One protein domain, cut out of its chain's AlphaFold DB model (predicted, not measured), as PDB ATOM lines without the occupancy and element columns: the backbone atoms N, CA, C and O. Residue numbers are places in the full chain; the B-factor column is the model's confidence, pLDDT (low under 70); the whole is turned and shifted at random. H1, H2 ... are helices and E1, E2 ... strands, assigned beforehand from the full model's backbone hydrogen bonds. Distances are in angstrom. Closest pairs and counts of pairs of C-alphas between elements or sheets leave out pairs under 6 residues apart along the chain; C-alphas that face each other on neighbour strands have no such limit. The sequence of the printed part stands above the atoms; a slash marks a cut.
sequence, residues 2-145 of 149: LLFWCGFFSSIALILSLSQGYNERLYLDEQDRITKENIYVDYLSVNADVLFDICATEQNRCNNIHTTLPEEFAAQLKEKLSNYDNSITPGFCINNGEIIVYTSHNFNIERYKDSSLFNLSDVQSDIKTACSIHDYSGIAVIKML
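AT A GLANCE: This is residues 2 to 145 of the 149 residues of an uncharacterized protein of Escherichia coli (UniProt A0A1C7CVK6). A small compact head carries one very long, straight helix, H1, whose first part, residues 2 to 33, sticks out from the head as a free arm. In the head, residues 40 to 56 of H1 pack over one face of a four-stranded sheet, H2 packs on the last part of H1, and the short helices H3 and H4 only graze the sheet. The printed part has 144 residues with four named helices and four named strands, in the order H1, H2, E1, E2, H3, E3, H4, E4; the sheet has the order E1, E2, E4, E3 and is antiparallel throughout, and the class is mixed, helices and strands. The whole is extended, with a radius of gyration of the C-alphas of 22.9 A and spans of 87 by 32 by 23 A, the arm making the length.

HOW THE PARTS SIT: The sheet has the edge strands E1, residues 91 to 95, and E3, residues 117 to 119, and the inner strands E2, residues 98 to 103, and E4, residues 139 to 144. It is only just strongly twisted, its C-alphas lying up to 4.2 A off the best plane. E1 and E2 form a hairpin, antiparallel at 164 degrees, with N 93 and O 100 within hydrogen-bond range at 2.8 A. E2 and E4 are antiparallel at 167 degrees, with N 101 and O 141 at 3.0 A and N 143 and O 99 at 2.8 A. E4 and E3 are antiparallel at 124 degrees, with N 118 and O 140 at 2.8 A. H1, residues 2 to 57, is on the sheet at a height of 10.0 A, over E2 and E4, an arrangement of two layers, a helix on one face of a sheet. On the local plane it stands at 28 degrees to E4, only just along the strands. The closest C-alphas of H1 and E2 are those of Ala 48 and Val 101, 5.7 A apart. H2, residues 71 to 80, touches residues 47 to 54 of H1 alone, closest at the C-alphas of Val 50 and Leu 77, 6.6 A apart. The two form a helical hairpin, opposite ways at a steep tilt of 44 degrees. H2 is not on the sheet. H3, residues 109 to 112, only grazes the sheet and is near H1. E2, H3 and E3 make a split strand-helix-strand unit, two strands running the same way with E4 between them in the sheet, and its crossover is right-handed. H4, residues 125 to 130, only grazes the sheet with residues 127 to 130 and is apart from H1. In H1, H2 and H4 every O i to N i+4 pair is within hydrogen-bond range; H3 is too short for such a pair.

IN THESE COORDINATES: H1 begins at C-alpha 2, at (56.218, 19.019, -75.572), and ends at C-alpha 57, at (-6.386, 50.578, -33.006), 82.0 A from first to last C-alpha. H2 measures 14.3 A, E1 13.5 A, E2 16.6 A and E4 16.7 A. H3, E3 and H4 are shorter. E4 ends at C-alpha 144, at (6.705, 50.685, -28.738).

THE WHOLE: The two C-alphas farthest apart are those of Leu 2 and Asn 60, 86.9 A. Without residues 2 to 33, the body of 112 residues spans 38 by 34 by 22 A. The printed part has no cut. The link from H1 to H2, with 13 residues between them, is long. The mean pLDDT of the printed part is 78.8, and 11 residues are under 70, among them residues 86 to 87 and 113 to 115.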
ATOM      1  N   LEU A   2      57.480  18.272 -75.344       66.62
ATOM      2  CA  LEU A   2      56.218  19.019 -75.572       66.62
ATOM      3  C   LEU A   2      54.954  18.384 -74.952       66.62
ATOM      4  O   LEU A   2      54.184  19.079 -74.301       66.62
ATOM      5  N   LEU A   3      54.779  17.064 -75.077       70.00
ATOM      6  CA  LEU A   3      53.611  16.354 -74.526       70.00
ATOM      7  C   LEU A   3      53.516  16.430 -72.991       70.00
ATOM      8  O   LEU A   3      52.415  16.462 -72.448       70.00
ATOM      9  N   PHE A   4      54.658  16.510 -72.299       71.38
ATOM     10  CA  PHE A   4      54.704  16.648 -70.841       71.38
ATOM     11  C   PHE A   4      54.191  18.024 -70.399       71.38
ATOM     12  O   PHE A   4      53.347  18.119 -69.513       71.38
ATOM     13  N   TRP A   5      54.630  19.086 -71.080       72.81
ATOM     14  CA  TRP A   5      54.165  20.447 -70.814       72.81
ATOM     15  C   TRP A   5      52.681  20.624 -71.154       72.81
ATOM     16  O   TRP A   5      51.949  21.202 -70.357       72.81
ATOM     17  N   CYS A   6      52.200  20.063 -72.269       75.69
ATOM     18  CA  CYS A   6      50.774  20.110 -72.611       75.69
ATOM     19  C   CYS A   6      49.898  19.408 -71.560       75.69
ATOM     20  O   CYS A   6      48.858  19.949 -71.180       75.69
ATOM     21  N   GLY A   7      50.324  18.245 -71.052       73.75
ATOM     22  CA  GLY A   7      49.619  17.542 -69.976       73.75
ATOM     23  C   GLY A   7      49.586  18.348 -68.675       73.75
ATOM     24  O   GLY A   7      48.529  18.496 -68.064       73.75
ATOM     25  N   PHE A   8      50.721  18.946 -68.303       76.69
ATOM     26  CA  PHE A   8      50.847  19.768 -67.102       76.69
ATOM     27  C   PHE A   8      49.952  21.018 -67.151       76.69
ATOM     28  O   PHE A   8      49.153  21.236 -66.241       76.69
ATOM     29  N   PHE A   9      49.981  21.791 -68.241       78.56
ATOM     30  CA  PHE A   9      49.121  22.975 -68.375       78.56
ATOM     31  C   PHE A   9      47.629  22.623 -68.432       78.56
ATOM     32  O   PHE A   9      46.822  23.314 -67.811       78.56
ATOM     33  N   SER A  10      47.261  21.523 -69.097       77.12
ATOM     34  CA  SER A  10      45.868  21.052 -69.131       77.12
ATOM     35  C   SER A  10      45.375  20.657 -67.737       77.12
ATOM     36  O   SER A  10      44.248  20.975 -67.366       77.12
ATOM     37  N   SER A  11      46.229  20.018 -66.931       75.88
ATOM     38  CA  SER A  11      45.886  19.648 -65.555       75.88
ATOM     39  C   SER A  11      45.715  20.861 -64.635       75.88
ATOM     40  O   SER A  11      44.762  20.900 -63.861       75.88
ATOM     41  N   ILE A  12      46.553  21.895 -64.774       78.88
ATOM     42  CA  ILE A  12      46.397  23.154 -64.027       78.88
ATOM     43  C   ILE A  12      45.089  23.852 -64.416       78.88
ATOM     44  O   ILE A  12      44.338  24.268 -63.537       78.88
ATOM     45  N   ALA A  13      44.777  23.936 -65.713       75.62
ATOM     46  CA  ALA A  13      43.533  24.536 -66.192       75.62
ATOM     47  C   ALA A  13      42.288  23.783 -65.688       75.62
ATOM     48  O   ALA A  13      41.294  24.414 -65.323       75.62
ATOM     49  N   LEU A  14      42.353  22.450 -65.600       79.50
ATOM     50  CA  LEU A  14      41.284  21.622 -65.042       79.50
ATOM     51  C   LEU A  14      41.097  21.880 -63.539       79.50
ATOM     52  O   LEU A  14      39.971  22.074 -63.091       79.50
ATOM     53  N   ILE A  15      42.188  21.921 -62.766       75.69
ATOM     54  CA  ILE A  15      42.148  22.190 -61.319       75.69
ATOM     55  C   ILE A  15      41.595  23.591 -61.046       75.69
ATOM     56  O   ILE A  15      40.749  23.748 -60.170       75.69
ATOM     57  N   LEU A  16      42.018  24.596 -61.818       71.81
ATOM     58  CA  LEU A  16      41.496  25.960 -61.706       71.81
ATOM     59  C   LEU A  16      40.003  26.025 -62.048       71.81
ATOM     60  O   LEU A  16      39.242  26.621 -61.295       71.81
ATOM     61  N   SER A  17      39.566  25.349 -63.115       71.19
ATOM     62  CA  SER A  17      38.147  25.280 -63.497       71.19
ATOM     63  C   SER A  17      37.290  24.590 -62.432       71.19
ATOM     64  O   SER A  17      36.203  25.059 -62.103       71.19
ATOM     65  N   LEU A  18      37.785  23.492 -61.849       70.88
ATOM     66  CA  LEU A  18      37.109  22.786 -60.756       70.88
ATOM     67  C   LEU A  18      37.063  23.629 -59.477       70.88
ATOM     68  O   LEU A  18      36.029  23.673 -58.813       70.88
ATOM     69  N   SER A  19      38.152  24.331 -59.153       71.19
ATOM     70  CA  SER A  19      38.209  25.257 -58.019       71.19
ATOM     71  C   SER A  19      37.239  26.421 -58.193       71.19
ATOM     72  O   SER A  19      36.583  26.815 -57.232       71.19
ATOM     73  N   GLN A  20      37.133  26.969 -59.404       71.62
ATOM     74  CA  GLN A  20      36.207  28.053 -59.703       71.62
ATOM     75  C   GLN A  20      34.754  27.578 -59.597       71.62
ATOM     76  O   GLN A  20      33.969  28.202 -58.889       71.62
ATOM     77  N   GLY A  21      34.418  26.423 -60.181       69.69
ATOM     78  CA  GLY A  21      33.076  25.845 -60.060       69.69
ATOM     79  C   GLY A  21      32.691  25.476 -58.620       69.69
ATOM     80  O   GLY A  21      31.524  25.578 -58.248       69.69
ATOM     81  N   TYR A  22      33.654  25.076 -57.782       70.88
ATOM     82  CA  TYR A  22      33.413  24.830 -56.356       70.88
ATOM     83  C   TYR A  22      33.144  26.130 -55.585       70.88
ATOM     84  O   TYR A  22      32.200  26.191 -54.799       70.88
ATOM     85  N   ASN A  23      33.914  27.188 -55.862       74.19
ATOM     86  CA  ASN A  23      33.689  28.511 -55.276       74.19
ATOM     87  C   ASN A  23      32.347  29.117 -55.708       74.19
ATOM     88  O   ASN A  23      31.662  29.714 -54.884       74.19
ATOM     89  N   GLU A  24      31.943  28.933 -56.966       77.75
ATOM     90  CA  GLU A  24      30.640  29.387 -57.465       77.75
ATOM     91  C   GLU A  24      29.480  28.675 -56.757       77.75
ATOM     92  O   GLU A  24      28.513  29.325 -56.368       77.75
ATOM     93  N   ARG A  25      29.582  27.362 -56.512       77.19
ATOM     94  CA  ARG A  25      28.567  26.623 -55.739       77.19
ATOM     95  C   ARG A  25      28.479  27.098 -54.294       77.19
ATOM     96  O   ARG A  25      27.385  27.388 -53.832       77.19
ATOM     97  N   LEU A  26      29.619  27.235 -53.615       80.06
ATOM     98  CA  LEU A  26      29.661  27.767 -52.250       80.06
ATOM     99  C   LEU A  26      29.057  29.173 -52.168       80.06
ATOM    100  O   LEU A  26      28.357  29.489 -51.211       80.06
ATOM    101  N   TYR A  27      29.312  30.010 -53.174       80.94
ATOM    102  CA  TYR A  27      28.734  31.346 -53.258       80.94
ATOM    103  C   TYR A  27      27.209  31.311 -53.428       80.94
ATOM    104  O   TYR A  27      26.505  32.057 -52.751       80.94
ATOM    105  N   LEU A  28      26.691  30.446 -54.303       83.25
ATOM    106  CA  LEU A  28      25.250  30.293 -54.516       83.25
ATOM    107  C   LEU A  28      24.540  29.728 -53.281       83.25
ATOM    108  O   LEU A  28      23.489  30.242 -52.911       83.25
ATOM    109  N   ASP A  29      25.130  28.733 -52.616       84.31
ATOM    110  CA  ASP A  29      24.593  28.172 -51.370       84.31
ATOM    111  C   ASP A  29      24.536  29.240 -50.267       84.31
ATOM    112  O   ASP A  29      23.555  29.346 -49.528       84.31
ATOM    113  N   GLU A  30      25.568  30.084 -50.178       84.12
ATOM    114  CA  GLU A  30      25.593  31.200 -49.238       84.12
ATOM    115  C   GLU A  30      24.527  32.255 -49.563       84.12
ATOM    116  O   GLU A  30      23.857  32.751 -48.655       84.12
ATOM    117  N   GLN A  31      24.339  32.591 -50.843       83.69
ATOM    118  CA  GLN A  31      23.284  33.511 -51.269       83.69
ATOM    119  C   GLN A  31      21.883  32.961 -50.993       83.69
ATOM    120  O   GLN A  31      21.021  33.720 -50.547       83.69
ATOM    121  N   ASP A  32      21.644  31.671 -51.226       84.81
ATOM    122  CA  ASP A  32      20.368  31.023 -50.915       84.81
ATOM    123  C   ASP A  32      20.086  31.080 -49.408       84.81
ATOM    124  O   ASP A  32      18.993  31.473 -48.991       84.81
ATOM    125  N   ARG A  33      21.101  30.804 -48.578       84.19
ATOM    126  CA  ARG A  33      20.997  30.952 -47.122       84.19
ATOM    127  C   ARG A  33      20.656  32.385 -46.714       84.19
ATOM    128  O   ARG A  33      19.700  32.575 -45.971       84.19
ATOM    129  N   ILE A  34      21.388  33.382 -47.219       83.31
ATOM    130  CA  ILE A  34      21.125  34.805 -46.923       83.31
ATOM    131  C   ILE A  34      19.715  35.202 -47.363       83.31
ATOM    132  O   ILE A  34      19.019  35.918 -46.650       83.31
ATOM    133  N   THR A  35      19.276  34.735 -48.530       83.38
ATOM    134  CA  THR A  35      17.944  35.053 -49.059       83.38
ATOM    135  C   THR A  35      16.852  34.500 -48.149       83.38
ATOM    136  O   THR A  35      15.914  35.222 -47.818       83.38
ATOM    137  N   LYS A  36      16.998  33.258 -47.676       82.44
ATOM    138  CA  LYS A  36      16.081  32.659 -46.695       82.44
ATOM    139  C   LYS A  36      16.091  33.413 -45.367       82.44
ATOM    140  O   LYS A  36      15.028  33.732 -44.846       82.44
ATOM    141  N   GLU A  37      17.270  33.755 -44.848       81.69
ATOM    142  CA  GLU A  37      17.398  34.549 -43.619       81.69
ATOM    143  C   GLU A  37      16.709  35.919 -43.749       81.69
ATOM    144  O   GLU A  37      15.977  36.326 -42.847       81.69
ATOM    145  N   ASN A  38      16.857  36.592 -44.895       82.81
ATOM    146  CA  ASN A  38      16.192  37.867 -45.178       82.81
ATOM    147  C   ASN A  38      14.667  37.742 -45.187       82.81
ATOM    148  O   ASN A  38      13.995  38.601 -44.628       82.81
ATOM    149  N   ILE A  39      14.125  36.677 -45.787       81.81
ATOM    150  CA  ILE A  39      12.678  36.415 -45.790       81.81
ATOM    151  C   ILE A  39      12.164  36.265 -44.352       81.81
ATOM    152  O   ILE A  39      11.114  36.807 -44.017       81.81
ATOM    153  N   TYR A  40      12.917  35.598 -43.472       81.62
ATOM    154  CA  TYR A  40      12.532  35.450 -42.066       81.62
ATOM    155  C   TYR A  40      12.586  36.752 -41.278       81.62
ATOM    156  O   TYR A  40      11.686  37.035 -40.489       81.62
ATOM    157  N   VAL A  41      13.629  37.548 -41.492       83.69
ATOM    158  CA  VAL A  41      13.756  38.876 -40.885       83.69
ATOM    159  C   VAL A  41      12.610  39.791 -41.320       83.69
ATOM    160  O   VAL A  41      12.029  40.491 -40.486       83.69
ATOM    161  N   ASP A  42      12.270  39.768 -42.607       84.00
ATOM    162  CA  ASP A  42      11.152  40.531 -43.157       84.00
ATOM    163  C   ASP A  42       9.829  40.056 -42.549       84.00
ATOM    164  O   ASP A  42       9.059  40.856 -42.021       84.00
ATOM    165  N   TYR A  43       9.624  38.738 -42.476       84.06
ATOM    166  CA  TYR A  43       8.444  38.149 -41.850       84.06
ATOM    167  C   TYR A  43       8.266  38.577 -40.387       84.06
ATOM    168  O   TYR A  43       7.168  38.969 -39.994       84.06
ATOM    169  N   LEU A  44       9.335  38.563 -39.582       86.12
ATOM    170  CA  LEU A  44       9.309  39.046 -38.195       86.12
ATOM    171  C   LEU A  44       8.945  40.529 -38.107       86.12
ATOM    172  O   LEU A  44       8.166  40.924 -37.240       86.12
ATOM    173  N   SER A  45       9.509  41.339 -39.003       86.19
ATOM    174  CA  SER A  45       9.294  42.785 -39.032       86.19
ATOM    175  C   SER A  45       7.851  43.121 -39.401       86.19
ATOM    176  O   SER A  45       7.195  43.868 -38.676       86.19
ATOM    177  N   VAL A  46       7.315  42.494 -40.452       86.25
ATOM    178  CA  VAL A  46       5.915  42.653 -40.864       86.25
ATOM    179  C   VAL A  46       4.968  42.151 -39.774       86.25
ATOM    180  O   VAL A  46       3.950  42.784 -39.507       86.25
ATOM    181  N   ASN A  47       5.296  41.048 -39.098       86.50
ATOM    182  CA  ASN A  47       4.496  40.539 -37.984       86.50
ATOM    183  C   ASN A  47       4.433  41.561 -36.833       86.50
ATOM    184  O   ASN A  47       3.346  41.870 -36.343       86.50
ATOM    185  N   ALA A  48       5.572  42.162 -36.474       86.94
ATOM    186  CA  ALA A  48       5.625  43.228 -35.477       86.94
ATOM    187  C   ALA A  48       4.830  44.472 -35.899       86.94
ATOM    188  O   ALA A  48       4.122  45.039 -35.070       86.94
ATOM    189  N   ASP A  49       4.897  44.872 -37.171       87.38
ATOM    190  CA  ASP A  49       4.148  46.019 -37.702       87.38
ATOM    191  C   ASP A  49       2.634  45.765 -37.714       87.38
ATOM    192  O   ASP A  49       1.853  46.613 -37.287       87.38
ATOM    193  N   VAL A  50       2.195  44.568 -38.114       85.44
ATOM    194  CA  VAL A  50       0.773  44.204 -38.087       85.44
ATOM    195  C   VAL A  50       0.236  44.185 -36.657       85.44
ATOM    196  O   VAL A  50      -0.854  44.702 -36.406       85.44
ATOM    197  N   LEU A  51       0.988  43.614 -35.712       85.50
ATOM    198  CA  LEU A  51       0.617  43.640 -34.296       85.50
ATOM    199  C   LEU A  51       0.600  45.066 -33.743       85.50
ATOM    200  O   LEU A  51      -0.288  45.408 -32.962       85.50
ATOM    201  N   PHE A  52       1.535  45.907 -34.179       86.62
ATOM    202  CA  PHE A  52       1.559  47.321 -33.839       86.62
ATOM    203  C   PHE A  52       0.310  48.055 -34.317       86.62
ATOM    204  O   PHE A  52      -0.319  48.736 -33.510       86.62
ATOM    205  N   ASP A  53      -0.115  47.856 -35.561       85.81
ATOM    206  CA  ASP A  53      -1.337  48.463 -36.101       85.81
ATOM    207  C   ASP A  53      -2.599  48.010 -35.351       85.81
ATOM    208  O   ASP A  53      -3.487  48.818 -35.047       85.81
ATOM    209  N   ILE A  54      -2.679  46.715 -35.023       80.81
ATOM    210  CA  ILE A  54      -3.782  46.150 -34.233       80.81
ATOM    211  C   ILE A  54      -3.823  46.824 -32.857       80.81
ATOM    212  O   ILE A  54      -4.861  47.337 -32.435       80.81
ATOM    213  N   CYS A  55      -2.681  46.896 -32.179       80.06
ATOM    214  CA  CYS A  55      -2.595  47.497 -30.858       80.06
ATOM    215  C   CYS A  55      -2.744  49.025 -30.854       80.06
ATOM    216  O   CYS A  55      -3.215  49.579 -29.861       80.06
ATOM    217  N   ALA A  56      -2.397  49.714 -31.942       81.31
ATOM    218  CA  ALA A  56      -2.677  51.137 -32.117       81.31
ATOM    219  C   ALA A  56      -4.186  51.404 -32.227       81.31
ATOM    220  O   ALA A  56      -4.677  52.409 -31.713       81.31
ATOM    221  N   THR A  57      -4.926  50.489 -32.856       80.19
ATOM    222  CA  THR A  57      -6.386  50.578 -33.006       80.19
ATOM    223  C   THR A  57      -7.112  50.195 -31.712       80.19
ATOM    224  O   THR A  57      -8.092  50.833 -31.328       80.19
ATOM    225  N   GLU A  58      -6.610  49.187 -30.995       74.75
ATOM    226  CA  GLU A  58      -7.217  48.632 -29.779       74.75
ATOM    227  C   GLU A  58      -6.340  48.849 -28.532       74.75
ATOM    228  O   GLU A  58      -6.079  47.926 -27.759       74.75
ATOM    229  N   GLN A  59      -5.909  50.093 -28.294       69.56
ATOM    230  CA  GLN A  59      -4.929  50.447 -27.254       69.56
ATOM    231  C   GLN A  59      -5.262  49.893 -25.856       69.56
ATOM    232  O   GLN A  59      -4.381  49.415 -25.143       69.56
ATOM    233  N   ASN A  60      -6.544  49.874 -25.473       71.00
ATOM    234  CA  ASN A  60      -6.986  49.345 -24.178       71.00
ATOM    235  C   ASN A  60      -6.715  47.843 -23.999       71.00
ATOM    236  O   ASN A  60      -6.573  47.384 -22.866       71.00
ATOM    237  N   ARG A  61      -6.647  47.081 -25.094       69.06
ATOM    238  CA  ARG A  61      -6.414  45.633 -25.084       69.06
ATOM    239  C   ARG A  61      -4.928  45.280 -25.113       69.06
ATOM    240  O   ARG A  61      -4.570  44.236 -24.593       69.06
ATOM    241  N   CYS A  62      -4.059  46.166 -25.600       74.31
ATOM    242  CA  CYS A  62      -2.603  45.954 -25.606       74.31
ATOM    243  C   CYS A  62      -1.868  46.562 -24.398       74.31
ATOM    244  O   CYS A  62      -0.638  46.579 -24.348       74.31
ATOM    245  N   ASN A  63      -2.620  47.035 -23.401       72.75
ATOM    246  CA  ASN A  63      -2.077  47.528 -22.135       72.75
ATOM    247  C   ASN A  63      -1.734  46.410 -21.142       72.75
ATOM    248  O   ASN A  63      -1.038  46.678 -20.172       72.75
ATOM    249  N   ASN A  64      -2.213  45.181 -21.355       74.38
ATOM    250  CA  ASN A  64      -1.912  44.041 -20.491       74.38
ATOM    251  C   ASN A  64      -0.783  43.185 -21.075       74.38
ATOM    252  O   ASN A  64      -0.472  43.275 -22.263       74.38
ATOM    253  N   ILE A  65      -0.190  42.332 -20.235       75.44
ATOM    254  CA  ILE A  65       0.793  41.345 -20.685       75.44
ATOM    255  C   ILE A  65       0.066  40.222 -21.427       75.44
ATOM    256  O   ILE A  65      -0.745  39.506 -20.836       75.44
ATOM    257  N   HIS A  66       0.386  40.045 -22.705       75.25
ATOM    258  CA  HIS A  66      -0.114  38.958 -23.536       75.25
ATOM    259  C   HIS A  66       1.053  38.142 -24.086       75.25
ATOM    260  O   HIS A  66       1.784  38.600 -24.960       75.25
ATOM    261  N   THR A  67       1.191  36.911 -23.595       69.00
ATOM    262  CA  THR A  67       2.088  35.879 -24.150       69.00
ATOM    263  C   THR A  67       1.372  34.969 -25.150       69.00
ATOM    264  O   THR A  67       1.997  34.199 -25.870       69.00
ATOM    265  N   THR A  68       0.040  35.040 -25.209       71.25
ATOM    266  CA  THR A  68      -0.797  34.384 -26.219       71.25
ATOM    267  C   THR A  68      -1.721  35.429 -26.835       71.25
ATOM    268  O   THR A  68      -2.372  36.185 -26.112       71.25
ATOM    269  N   LEU A  69      -1.737  35.504 -28.168       70.94
ATOM    270  CA  LEU A  69      -2.539  36.461 -28.912       70.94
ATOM    271  C   LEU A  69      -4.006  36.082 -28.719       70.94
ATOM    272  O   LEU A  69      -4.344  34.903 -28.861       70.94
ATOM    273  N   PRO A  70      -4.883  37.054 -28.429       71.62
ATOM    274  CA  PRO A  70      -6.317  36.844 -28.532       71.62
ATOM    275  C   PRO A  70      -6.668  36.254 -29.905       71.62
ATOM    276  O   PRO A  70      -6.071  36.628 -30.915       71.62
ATOM    277  N   GLU A  71      -7.641  35.345 -29.951       74.75
ATOM    278  CA  GLU A  71      -8.010  34.608 -31.171       74.75
ATOM    279  C   GLU A  71      -8.360  35.544 -32.343       74.75
ATOM    280  O   GLU A  71      -7.955  35.307 -33.480       74.75
ATOM    281  N   GLU A  72      -9.008  36.674 -32.048       72.56
ATOM    282  CA  GLU A  72      -9.320  37.741 -33.007       72.56
ATOM    283  C   GLU A  72      -8.055  38.346 -33.644       72.56
ATOM    284  O   GLU A  72      -8.014  38.576 -34.854       72.56
ATOM    285  N   PHE A  73      -6.997  38.566 -32.856       76.31
ATOM    286  CA  PHE A  73      -5.732  39.122 -33.349       76.31
ATOM    287  C   PHE A  73      -4.948  38.081 -34.135       76.31
ATOM    288  O   PHE A  73      -4.380  38.400 -35.175       76.31
ATOM    289  N   ALA A  74      -4.958  36.827 -33.680       75.12
ATOM    290  CA  ALA A  74      -4.342  35.726 -34.406       75.12
ATOM    291  C   ALA A  74      -4.989  35.529 -35.789       75.12
ATOM    292  O   ALA A  74      -4.278  35.291 -36.765       75.12
ATOM    293  N   ALA A  75      -6.315  35.676 -35.897       77.31
ATOM    294  CA  ALA A  75      -7.028  35.604 -37.170       77.31
ATOM    295  C   ALA A  75      -6.641  36.753 -38.119       77.31
ATOM    296  O   ALA A  75      -6.277  36.489 -39.265       77.31
ATOM    297  N   GLN A  76      -6.638  38.001 -37.633       75.50
ATOM    298  CA  GLN A  76      -6.228  39.170 -38.425       75.50
ATOM    299  C   GLN A  76      -4.758  39.097 -38.858       75.50
ATOM    300  O   GLN A  76      -4.422  39.402 -40.003       75.50
ATOM    301  N   LEU A  77      -3.878  38.661 -37.955       79.88
ATOM    302  CA  LEU A  77      -2.462  38.457 -38.236       79.88
ATOM    303  C   LEU A  77      -2.279  37.389 -39.321       79.88
ATOM    304  O   LEU A  77      -1.560  37.611 -40.290       79.88
ATOM    305  N   LYS A  78      -2.979  36.253 -39.204       80.25
ATOM    306  CA  LYS A  78      -2.928  35.164 -40.186       80.25
ATOM    307  C   LYS A  78      -3.460  35.584 -41.557       80.25
ATOM    308  O   LYS A  78      -2.897  35.177 -42.567       80.25
ATOM    309  N   GLU A  79      -4.520  36.387 -41.601       81.25
ATOM    310  CA  GLU A  79      -5.061  36.930 -42.848       81.25
ATOM    311  C   GLU A  79      -4.049  37.861 -43.532       81.25
ATOM    312  O   GLU A  79      -3.705  37.650 -44.698       81.25
ATOM    313  N   LYS A  80      -3.500  38.835 -42.794       77.50
ATOM    314  CA  LYS A  80      -2.524  39.802 -43.322       77.50
ATOM    315  C   LYS A  80      -1.193  39.160 -43.724       77.50
ATOM    316  O   LYS A  80      -0.556  39.620 -44.668       77.50
ATOM    317  N   LEU A  81      -0.791  38.089 -43.043       79.25
ATOM    318  CA  LEU A  81       0.445  37.352 -43.319       79.25
ATOM    319  C   LEU A  81       0.269  36.184 -44.300       79.25
ATOM    320  O   LEU A  81       1.230  35.467 -44.558       79.25
ATOM    321  N   SER A  82      -0.923  35.983 -44.869       78.12
ATOM    322  CA  SER A  82      -1.232  34.831 -45.736       78.12
ATOM    323  C   SER A  82      -0.347  34.701 -46.984       78.12
ATOM    324  O   SER A  82      -0.176  33.594 -47.489       78.12
ATOM    325  N   ASN A  83       0.233  35.807 -47.457       78.25
ATOM    326  CA  ASN A  83       1.121  35.845 -48.624       78.25
ATOM    327  C   ASN A  83       2.616  35.737 -48.276       78.25
ATOM    328  O   ASN A  83       3.444  35.755 -49.185       78.25
ATOM    329  N   TYR A  84       2.967  35.661 -46.991       71.12
ATOM    330  CA  TYR A  84       4.352  35.572 -46.537       71.12
ATOM    331  C   TYR A  84       4.732  34.126 -46.206       71.12
ATOM    332  O   TYR A  84       3.897  33.331 -45.768       71.12
ATOM    333  N   ASP A  85       6.008  33.789 -46.402       70.19
ATOM    334  CA  ASP A  85       6.552  32.491 -46.001       70.19
ATOM    335  C   ASP A  85       6.497  32.355 -44.471       70.19
ATOM    336  O   ASP A  85       7.122  33.118 -43.736       70.19
ATOM    337  N   ASN A  86       5.724  31.378 -43.998       67.44
ATOM    338  CA  ASN A  86       5.482  31.101 -42.585       67.44
ATOM    339  C   ASN A  86       6.255  29.875 -42.076       67.44
ATOM    340  O   ASN A  86       5.867  29.272 -41.074       67.44
ATOM    341  N   SER A  87       7.334  29.475 -42.757       69.50
ATOM    342  CA  SER A  87       8.125  28.297 -42.376       69.50
ATOM    343  C   SER A  87       8.793  28.405 -40.998       69.50
ATOM    344  O   SER A  87       9.182  27.381 -40.433       69.50
ATOM    345  N   ILE A  88       8.860  29.605 -40.411       70.69
ATOM    346  CA  ILE A  88       9.193  29.820 -38.999       70.69
ATOM    347  C   ILE A  88       7.984  30.422 -38.287       70.69
ATOM    348  O   ILE A  88       7.447  31.441 -38.713       70.69
ATOM    349  N   THR A  89       7.603  29.824 -37.158       76.00
ATOM    350  CA  THR A  89       6.584  30.380 -36.261       76.00
ATOM    351  C   THR A  89       7.256  31.312 -35.252       76.00
ATOM    352  O   THR A  89       7.968  30.822 -34.372       76.00
ATOM    353  N   PRO A  90       7.064  32.637 -35.345       82.19
ATOM    354  CA  PRO A  90       7.619  33.563 -34.375       82.19
ATOM    355  C   PRO A  90       6.867  33.477 -33.047       82.19
ATOM    356  O   PRO A  90       5.650  33.279 -33.005       82.19
ATOM    357  N   GLY A  91       7.605  33.659 -31.958       84.75
ATOM    358  CA  GLY A  91       7.033  34.005 -30.669       84.75
ATOM    359  C   GLY A  91       6.640  35.479 -30.654       84.75
ATOM    360  O   GLY A  91       7.221  36.305 -31.360       84.75
ATOM    361  N   PHE A  92       5.653  35.820 -29.838       86.00
ATOM    362  CA  PHE A  92       5.221  37.198 -29.658       86.00
ATOM    363  C   PHE A  92       4.959  37.467 -28.177       86.00
ATOM    364  O   PHE A  92       4.609  36.573 -27.405       86.00
ATOM    365  N   CYS A  93       5.110  38.722 -27.790       86.62
ATOM    366  CA  CYS A  93       4.720  39.220 -26.492       86.62
ATOM    367  C   CYS A  93       4.282  40.672 -26.612       86.62
ATOM    368  O   CYS A  93       4.926  41.469 -27.291       86.62
ATOM    369  N   ILE A  94       3.203  41.018 -25.925       84.44
ATOM    370  CA  ILE A  94       2.785  42.402 -25.740       84.44
ATOM    371  C   ILE A  94       2.898  42.694 -24.250       84.44
ATOM    372  O   ILE A  94       2.369  41.935 -23.445       84.44
ATOM    373  N   ASN A  95       3.589  43.764 -23.876       84.31
ATOM    374  CA  ASN A  95       3.782  44.184 -22.496       84.31
ATOM    375  C   ASN A  95       3.574  45.697 -22.389       84.31
ATOM    376  O   ASN A  95       4.435  46.475 -22.787       84.31
ATOM    377  N   ASN A  96       2.438  46.135 -21.841       81.50
ATOM    378  CA  ASN A  96       2.154  47.554 -21.581       81.50
ATOM    379  C   ASN A  96       2.352  48.482 -22.808       81.50
ATOM    380  O   ASN A  96       2.854  49.600 -22.667       81.50
ATOM    381  N   GLY A  97       1.962  48.028 -24.004       76.75
ATOM    382  CA  GLY A  97       2.139  48.760 -25.265       76.75
ATOM    383  C   GLY A  97       3.491  48.552 -25.962       76.75
ATOM    384  O   GLY A  97       3.696  49.077 -27.056       76.75
ATOM    385  N   GLU A  98       4.400  47.777 -25.374       86.31
ATOM    386  CA  GLU A  98       5.605  47.280 -26.038       86.31
ATOM    387  C   GLU A  98       5.308  45.931 -26.697       86.31
ATOM    388  O   GLU A  98       4.817  45.007 -26.055       86.31
ATOM    389  N   ILE A  99       5.572  45.832 -27.994       87.81
ATOM    390  CA  ILE A  99       5.285  44.667 -28.826       87.81
ATOM    391  C   ILE A  99       6.613  44.066 -29.232       87.81
ATOM    392  O   ILE A  99       7.450  44.734 -29.837       87.81
ATOM    393  N   ILE A 100       6.794  42.803 -28.891       87.81
ATOM    394  CA  ILE A 100       8.029  42.067 -29.092       87.81
ATOM    395  C   ILE A 100       7.680  40.849 -29.921       87.81
ATOM    396  O   ILE A 100       6.922  39.989 -29.479       87.81
ATOM    397  N   VAL A 101       8.243  40.765 -31.115       88.81
ATOM    398  CA  VAL A 101       8.148  39.579 -31.965       88.81
ATOM    399  C   VAL A 101       9.537  38.996 -32.080       88.81
ATOM    400  O   VAL A 101      10.488  39.714 -32.375       88.81
ATOM    401  N   TYR A 102       9.681  37.709 -31.800       87.56
ATOM    402  CA  TYR A 102      10.990  37.098 -31.642       87.56
ATOM    403  C   TYR A 102      11.035  35.679 -32.189       87.56
ATOM    404  O   TYR A 102      10.021  35.014 -32.391       87.56
ATOM    405  N   THR A 103      12.246  35.193 -32.417       85.88
ATOM    406  CA  THR A 103      12.501  33.805 -32.792       85.88
ATOM    407  C   THR A 103      13.804  33.340 -32.172       85.88
ATOM    408  O   THR A 103      14.757  34.110 -32.076       85.88
ATOM    409  N   SER A 104      13.850  32.073 -31.769       83.31
ATOM    410  CA  SER A 104      15.062  31.433 -31.255       83.31
ATOM    411  C   SER A 104      15.952  30.842 -32.348       83.31
ATOM    412  O   SER A 104      16.985  30.234 -32.060       83.31
ATOM    413  N   HIS A 105      15.577  31.027 -33.618       78.12
ATOM    414  CA  HIS A 105      16.422  30.640 -34.737       78.12
ATOM    415  C   HIS A 105      17.728  31.446 -34.718       78.12
ATOM    416  O   HIS A 105      17.733  32.649 -34.461       78.12
ATOM    417  N   ASN A 106      18.852  30.766 -34.946       75.06
ATOM    418  CA  ASN A 106      20.170  31.369 -34.807       75.06
ATOM    419  C   ASN A 106      20.534  32.138 -36.083       75.06
ATOM    420  O   ASN A 106      20.855  31.523 -37.097       75.06
ATOM    421  N   PHE A 107      20.491  33.467 -36.020       74.38
ATOM    422  CA  PHE A 107      20.861  34.343 -37.129       74.38
ATOM    423  C   PHE A 107      22.218  34.987 -36.888       74.38
ATOM    424  O   PHE A 107      22.568  35.351 -35.765       74.38
ATOM    425  N   ASN A 108      22.953  35.230 -37.971       76.81
ATOM    426  CA  ASN A 108      24.089  36.134 -37.913       76.81
ATOM    427  C   ASN A 108      23.594  37.589 -37.923       76.81
ATOM    428  O   ASN A 108      23.521  38.218 -38.980       76.81
ATOM    429  N   ILE A 109      23.274  38.128 -36.741       72.19
ATOM    430  CA  ILE A 109      22.776  39.504 -36.601       72.19
ATOM    431  C   ILE A 109      23.755  40.548 -37.151       72.19
ATOM    432  O   ILE A 109      23.345  41.649 -37.502       72.19
ATOM    433  N   GLU A 110      25.052  40.227 -37.262       76.81
ATOM    434  CA  GLU A 110      26.028  41.188 -37.770       76.81
ATOM    435  C   GLU A 110      25.753  41.604 -39.216       76.81
ATOM    436  O   GLU A 110      26.155  42.694 -39.621       76.81
ATOM    437  N   ARG A 111      25.027  40.769 -39.967       76.25
ATOM    438  CA  ARG A 111      24.551  41.067 -41.325       76.25
ATOM    439  C   ARG A 111      23.420  42.092 -41.353       76.25
ATOM    440  O   ARG A 111      23.139  42.655 -42.403       76.25
ATOM    441  N   TYR A 112      22.796  42.337 -40.205       71.25
ATOM    442  CA  TYR A 112      21.562  43.093 -40.055       71.25
ATOM    443  C   TYR A 112      21.708  44.278 -39.089       71.25
ATOM    444  O   TYR A 112      20.720  44.760 -38.557       71.25
ATOM    445  N   LYS A 113      22.928  44.782 -38.854       64.50
ATOM    446  CA  LYS A 113      23.181  45.883 -37.898       64.50
ATOM    447  C   LYS A 113      22.416  47.184 -38.202       64.50
ATOM    448  O   LYS A 113      22.211  47.972 -37.286       64.50
ATOM    449  N   ASP A 114      21.993  47.390 -39.449       62.56
ATOM    450  CA  ASP A 114      21.220  48.567 -39.875       62.56
ATOM    451  C   ASP A 114      19.696  48.381 -39.758       62.56
ATOM    452  O   ASP A 114      18.941  49.341 -39.923       62.56
ATOM    453  N   SER A 115      19.211  47.163 -39.491       65.81
ATOM    454  CA  SER A 115      17.788  46.920 -39.261       65.81
ATOM    455  C   SER A 115      17.445  47.108 -37.782       65.81
ATOM    456  O   SER A 115      18.295  47.002 -36.901       65.81
ATOM    457  N   SER A 116      16.177  47.393 -37.473       74.19
ATOM    458  CA  SER A 116      15.682  47.544 -36.091       74.19
ATOM    459  C   SER A 116      15.585  46.208 -35.328       74.19
ATOM    460  O   SER A 116      14.679  46.017 -34.516       74.19
ATOM    461  N   LEU A 117      16.486  45.271 -35.627       83.75
ATOM    462  CA  LEU A 117      16.596  43.971 -34.985       83.75
ATOM    463  C   LEU A 117      17.486  44.065 -33.752       83.75
ATOM    464  O   LEU A 117      18.558  44.663 -33.762       83.75
ATOM    465  N   PHE A 118      17.057  43.379 -32.708       83.19
ATOM    466  CA  PHE A 118      17.800  43.201 -31.474       83.19
ATOM    467  C   PHE A 118      18.205  41.740 -31.350       83.19
ATOM    468  O   PHE A 118      17.438  40.851 -31.730       83.19
ATOM    469  N   ASN A 119      19.373  41.458 -30.770       84.81
ATOM    470  CA  ASN A 119      19.605  40.101 -30.289       84.81
ATOM    471  C   ASN A 119      18.638  39.827 -29.147       84.81
ATOM    472  O   ASN A 119      18.441  40.690 -28.285       84.81
ATOM    473  N   LEU A 120      18.131  38.595 -29.056       84.00
ATOM    474  CA  LEU A 120      17.399  38.183 -27.861       84.00
ATOM    475  C   LEU A 120      18.237  38.402 -26.604       84.00
ATOM    476  O   LEU A 120      17.678  38.788 -25.586       84.00
ATOM    477  N   SER A 121      19.560  38.217 -26.647       81.75
ATOM    478  CA  SER A 121      20.450  38.482 -25.508       81.75
ATOM    479  C   SER A 121      20.323  39.904 -24.965       81.75
ATOM    480  O   SER A 121      20.347  40.075 -23.747       81.75
ATOM    481  N   ASP A 122      20.102  40.880 -25.843       83.62
ATOM    482  CA  ASP A 122      20.156  42.310 -25.532       83.62
ATOM    483  C   ASP A 122      18.799  42.848 -25.044       83.62
ATOM    484  O   ASP A 122      18.728  43.932 -24.466       83.62
ATOM    485  N   VAL A 123      17.720  42.074 -25.216       83.75
ATOM    486  CA  VAL A 123      16.402  42.387 -24.646       83.75
ATOM    487  C   VAL A 123      16.473  42.344 -23.113       83.75
ATOM    488  O   VAL A 123      17.046  41.414 -22.530       83.75
ATOM    489  N   GLN A 124      15.880  43.346 -22.458       83.88
ATOM    490  CA  GLN A 124      15.944  43.511 -21.003       83.88
ATOM    491  C   GLN A 124      15.341  42.300 -20.262       83.88
ATOM    492  O   GLN A 124      14.383  41.665 -20.714       83.88
ATOM    493  N   SER A 125      15.935  41.928 -19.125       81.94
ATOM    494  CA  SER A 125      15.589  40.695 -18.396       81.94
ATOM    495  C   SER A 125      14.195  40.714 -17.767       81.94
ATOM    496  O   SER A 125      13.548  39.674 -17.649       81.94
ATOM    497  N   ASP A 126      13.735  41.888 -17.349       81.62
ATOM    498  CA  ASP A 126      12.384  42.134 -16.842       81.62
ATOM    499  C   ASP A 126      11.330  41.879 -17.928       81.62
ATOM    500  O   ASP A 126      10.368  41.151 -17.686       81.62
ATOM    501  N   ILE A 127      11.576  42.369 -19.147       80.56
ATOM    502  CA  ILE A 127      10.733  42.119 -20.318       80.56
ATOM    503  C   ILE A 127      10.709  40.626 -20.654       80.56
ATOM    504  O   ILE A 127       9.635  40.045 -20.793       80.56
ATOM    505  N   LYS A 128      11.873  39.966 -20.716       81.50
ATOM    506  CA  LYS A 128      11.952  38.512 -20.957       81.50
ATOM    507  C   LYS A 128      11.141  37.715 -19.946       81.50
ATOM    508  O   LYS A 128      10.430  36.790 -20.327       81.50
ATOM    509  N   THR A 129      11.227  38.089 -18.672       82.75
ATOM    510  CA  THR A 129      10.503  37.411 -17.593       82.75
ATOM    511  C   THR A 129       8.997  37.626 -17.725       82.75
ATOM    512  O   THR A 129       8.241  36.660 -17.662       82.75
ATOM    513  N   ALA A 130       8.558  38.864 -17.977       79.75
ATOM    514  CA  ALA A 130       7.152  39.186 -18.222       79.75
ATOM    515  C   ALA A 130       6.591  38.418 -19.432       79.75
ATOM    516  O   ALA A 130       5.475  37.905 -19.394       79.75
ATOM    517  N   CYS A 131       7.405  38.278 -20.476       81.06
ATOM    518  CA  CYS A 131       7.061  37.601 -21.717       81.06
ATOM    519  C   CYS A 131       7.308  36.084 -21.704       81.06
ATOM    520  O   CYS A 131       7.075  35.432 -22.717       81.06
ATOM    521  N   SER A 132       7.777  35.511 -20.587       81.31
ATOM    522  CA  SER A 132       8.177  34.094 -20.487       81.31
ATOM    523  C   SER A 132       9.137  33.640 -21.604       81.31
ATOM    524  O   SER A 132       9.068  32.513 -22.091       81.31
ATOM    525  N   ILE A 133      10.045  34.525 -22.025       81.12
ATOM    526  CA  ILE A 133      11.065  34.236 -23.037       81.12
ATOM    527  C   ILE A 133      12.243  33.561 -22.336       81.12
ATOM    528  O   ILE A 133      12.955  34.189 -21.551       81.12
ATOM    529  N   HIS A 134      12.444  32.274 -22.613       73.75
ATOM    530  CA  HIS A 134      13.513  31.471 -22.004       73.75
ATOM    531  C   HIS A 134      14.765  31.342 -22.879       73.75
ATOM    532  O   HIS A 134      15.817  30.931 -22.387       73.75
ATOM    533  N   ASP A 135      14.662  31.714 -24.153       74.19
ATOM    534  CA  ASP A 135      15.752  31.621 -25.115       74.19
ATOM    535  C   ASP A 135      16.636  32.874 -25.075       74.19
ATOM    536  O   ASP A 135      16.159  34.003 -24.946       74.19
ATOM    537  N   TYR A 136      17.949  32.675 -25.196       68.44
ATOM    538  CA  TYR A 136      18.947  33.757 -25.210       68.44
ATOM    539  C   TYR A 136      19.598  33.947 -26.581       68.44
ATOM    540  O   TYR A 136      20.307  34.928 -26.796       68.44
ATOM    541  N   SER A 137      19.367  33.011 -27.499       75.31
ATOM    542  CA  SER A 137      19.874  33.031 -28.866       75.31
ATOM    543  C   SER A 137      18.744  33.339 -29.834       75.31
ATOM    544  O   SER A 137      17.676  32.745 -29.726       75.31
ATOM    545  N   GLY A 138      19.006  34.228 -30.787       83.12
ATOM    546  CA  GLY A 138      18.078  34.597 -31.850       83.12
ATOM    547  C   GLY A 138      17.872  36.103 -31.942       83.12
ATOM    548  O   GLY A 138      18.643  36.879 -31.372       83.12
ATOM    549  N   ILE A 139      16.827  36.507 -32.660       86.12
ATOM    550  CA  ILE A 139      16.533  37.914 -32.949       86.12
ATOM    551  C   ILE A 139      15.119  38.307 -32.522       86.12
ATOM    552  O   ILE A 139      14.197  37.488 -32.521       86.12
ATOM    553  N   ALA A 140      14.966  39.575 -32.161       87.25
ATOM    554  CA  ALA A 140      13.708  40.180 -31.771       87.25
ATOM    555  C   ALA A 140      13.509  41.524 -32.480       87.25
ATOM    556  O   ALA A 140      14.448  42.300 -32.648       87.25
ATOM    557  N   VAL A 141      12.270  41.808 -32.859       88.44
ATOM    558  CA  VAL A 141      11.799  43.125 -33.287       88.44
ATOM    559  C   VAL A 141      10.973  43.693 -32.144       88.44
ATOM    560  O   VAL A 141      10.040  43.042 -31.674       88.44
ATOM    561  N   ILE A 142      11.313  44.904 -31.705       87.69
ATOM    562  CA  ILE A 142      10.604  45.600 -30.631       87.69
ATOM    563  C   ILE A 142       9.970  46.867 -31.196       87.69
ATOM    564  O   ILE A 142      10.647  47.704 -31.796       87.69
ATOM    565  N   LYS A 143       8.662  47.018 -30.996       88.06
ATOM    566  CA  LYS A 143       7.881  48.197 -31.382       88.06
ATOM    567  C   LYS A 143       7.180  48.740 -30.146       88.06
ATOM    568  O   LYS A 143       6.467  48.015 -29.463       88.06
ATOM    569  N   MET A 144       7.367  50.021 -29.859       84.81
ATOM    570  CA  MET A 144       6.705  50.685 -28.738       84.81
ATOM    571  C   MET A 144       5.576  51.564 -29.250       84.81
ATOM    572  O   MET A 144       5.807  52.478 -30.042       84.81
ATOM    573  N   LEU A 145       4.361  51.337 -28.756       78.75
ATOM    574  CA  LEU A 145       3.288  52.314 -28.872       78.75
ATOM    575  C   LEU A 145       3.662  53.491 -27.985       78.75
ATOM    576  O   LEU A 145       3.615  53.395 -26.759       78.75
TER     577      LEU A 145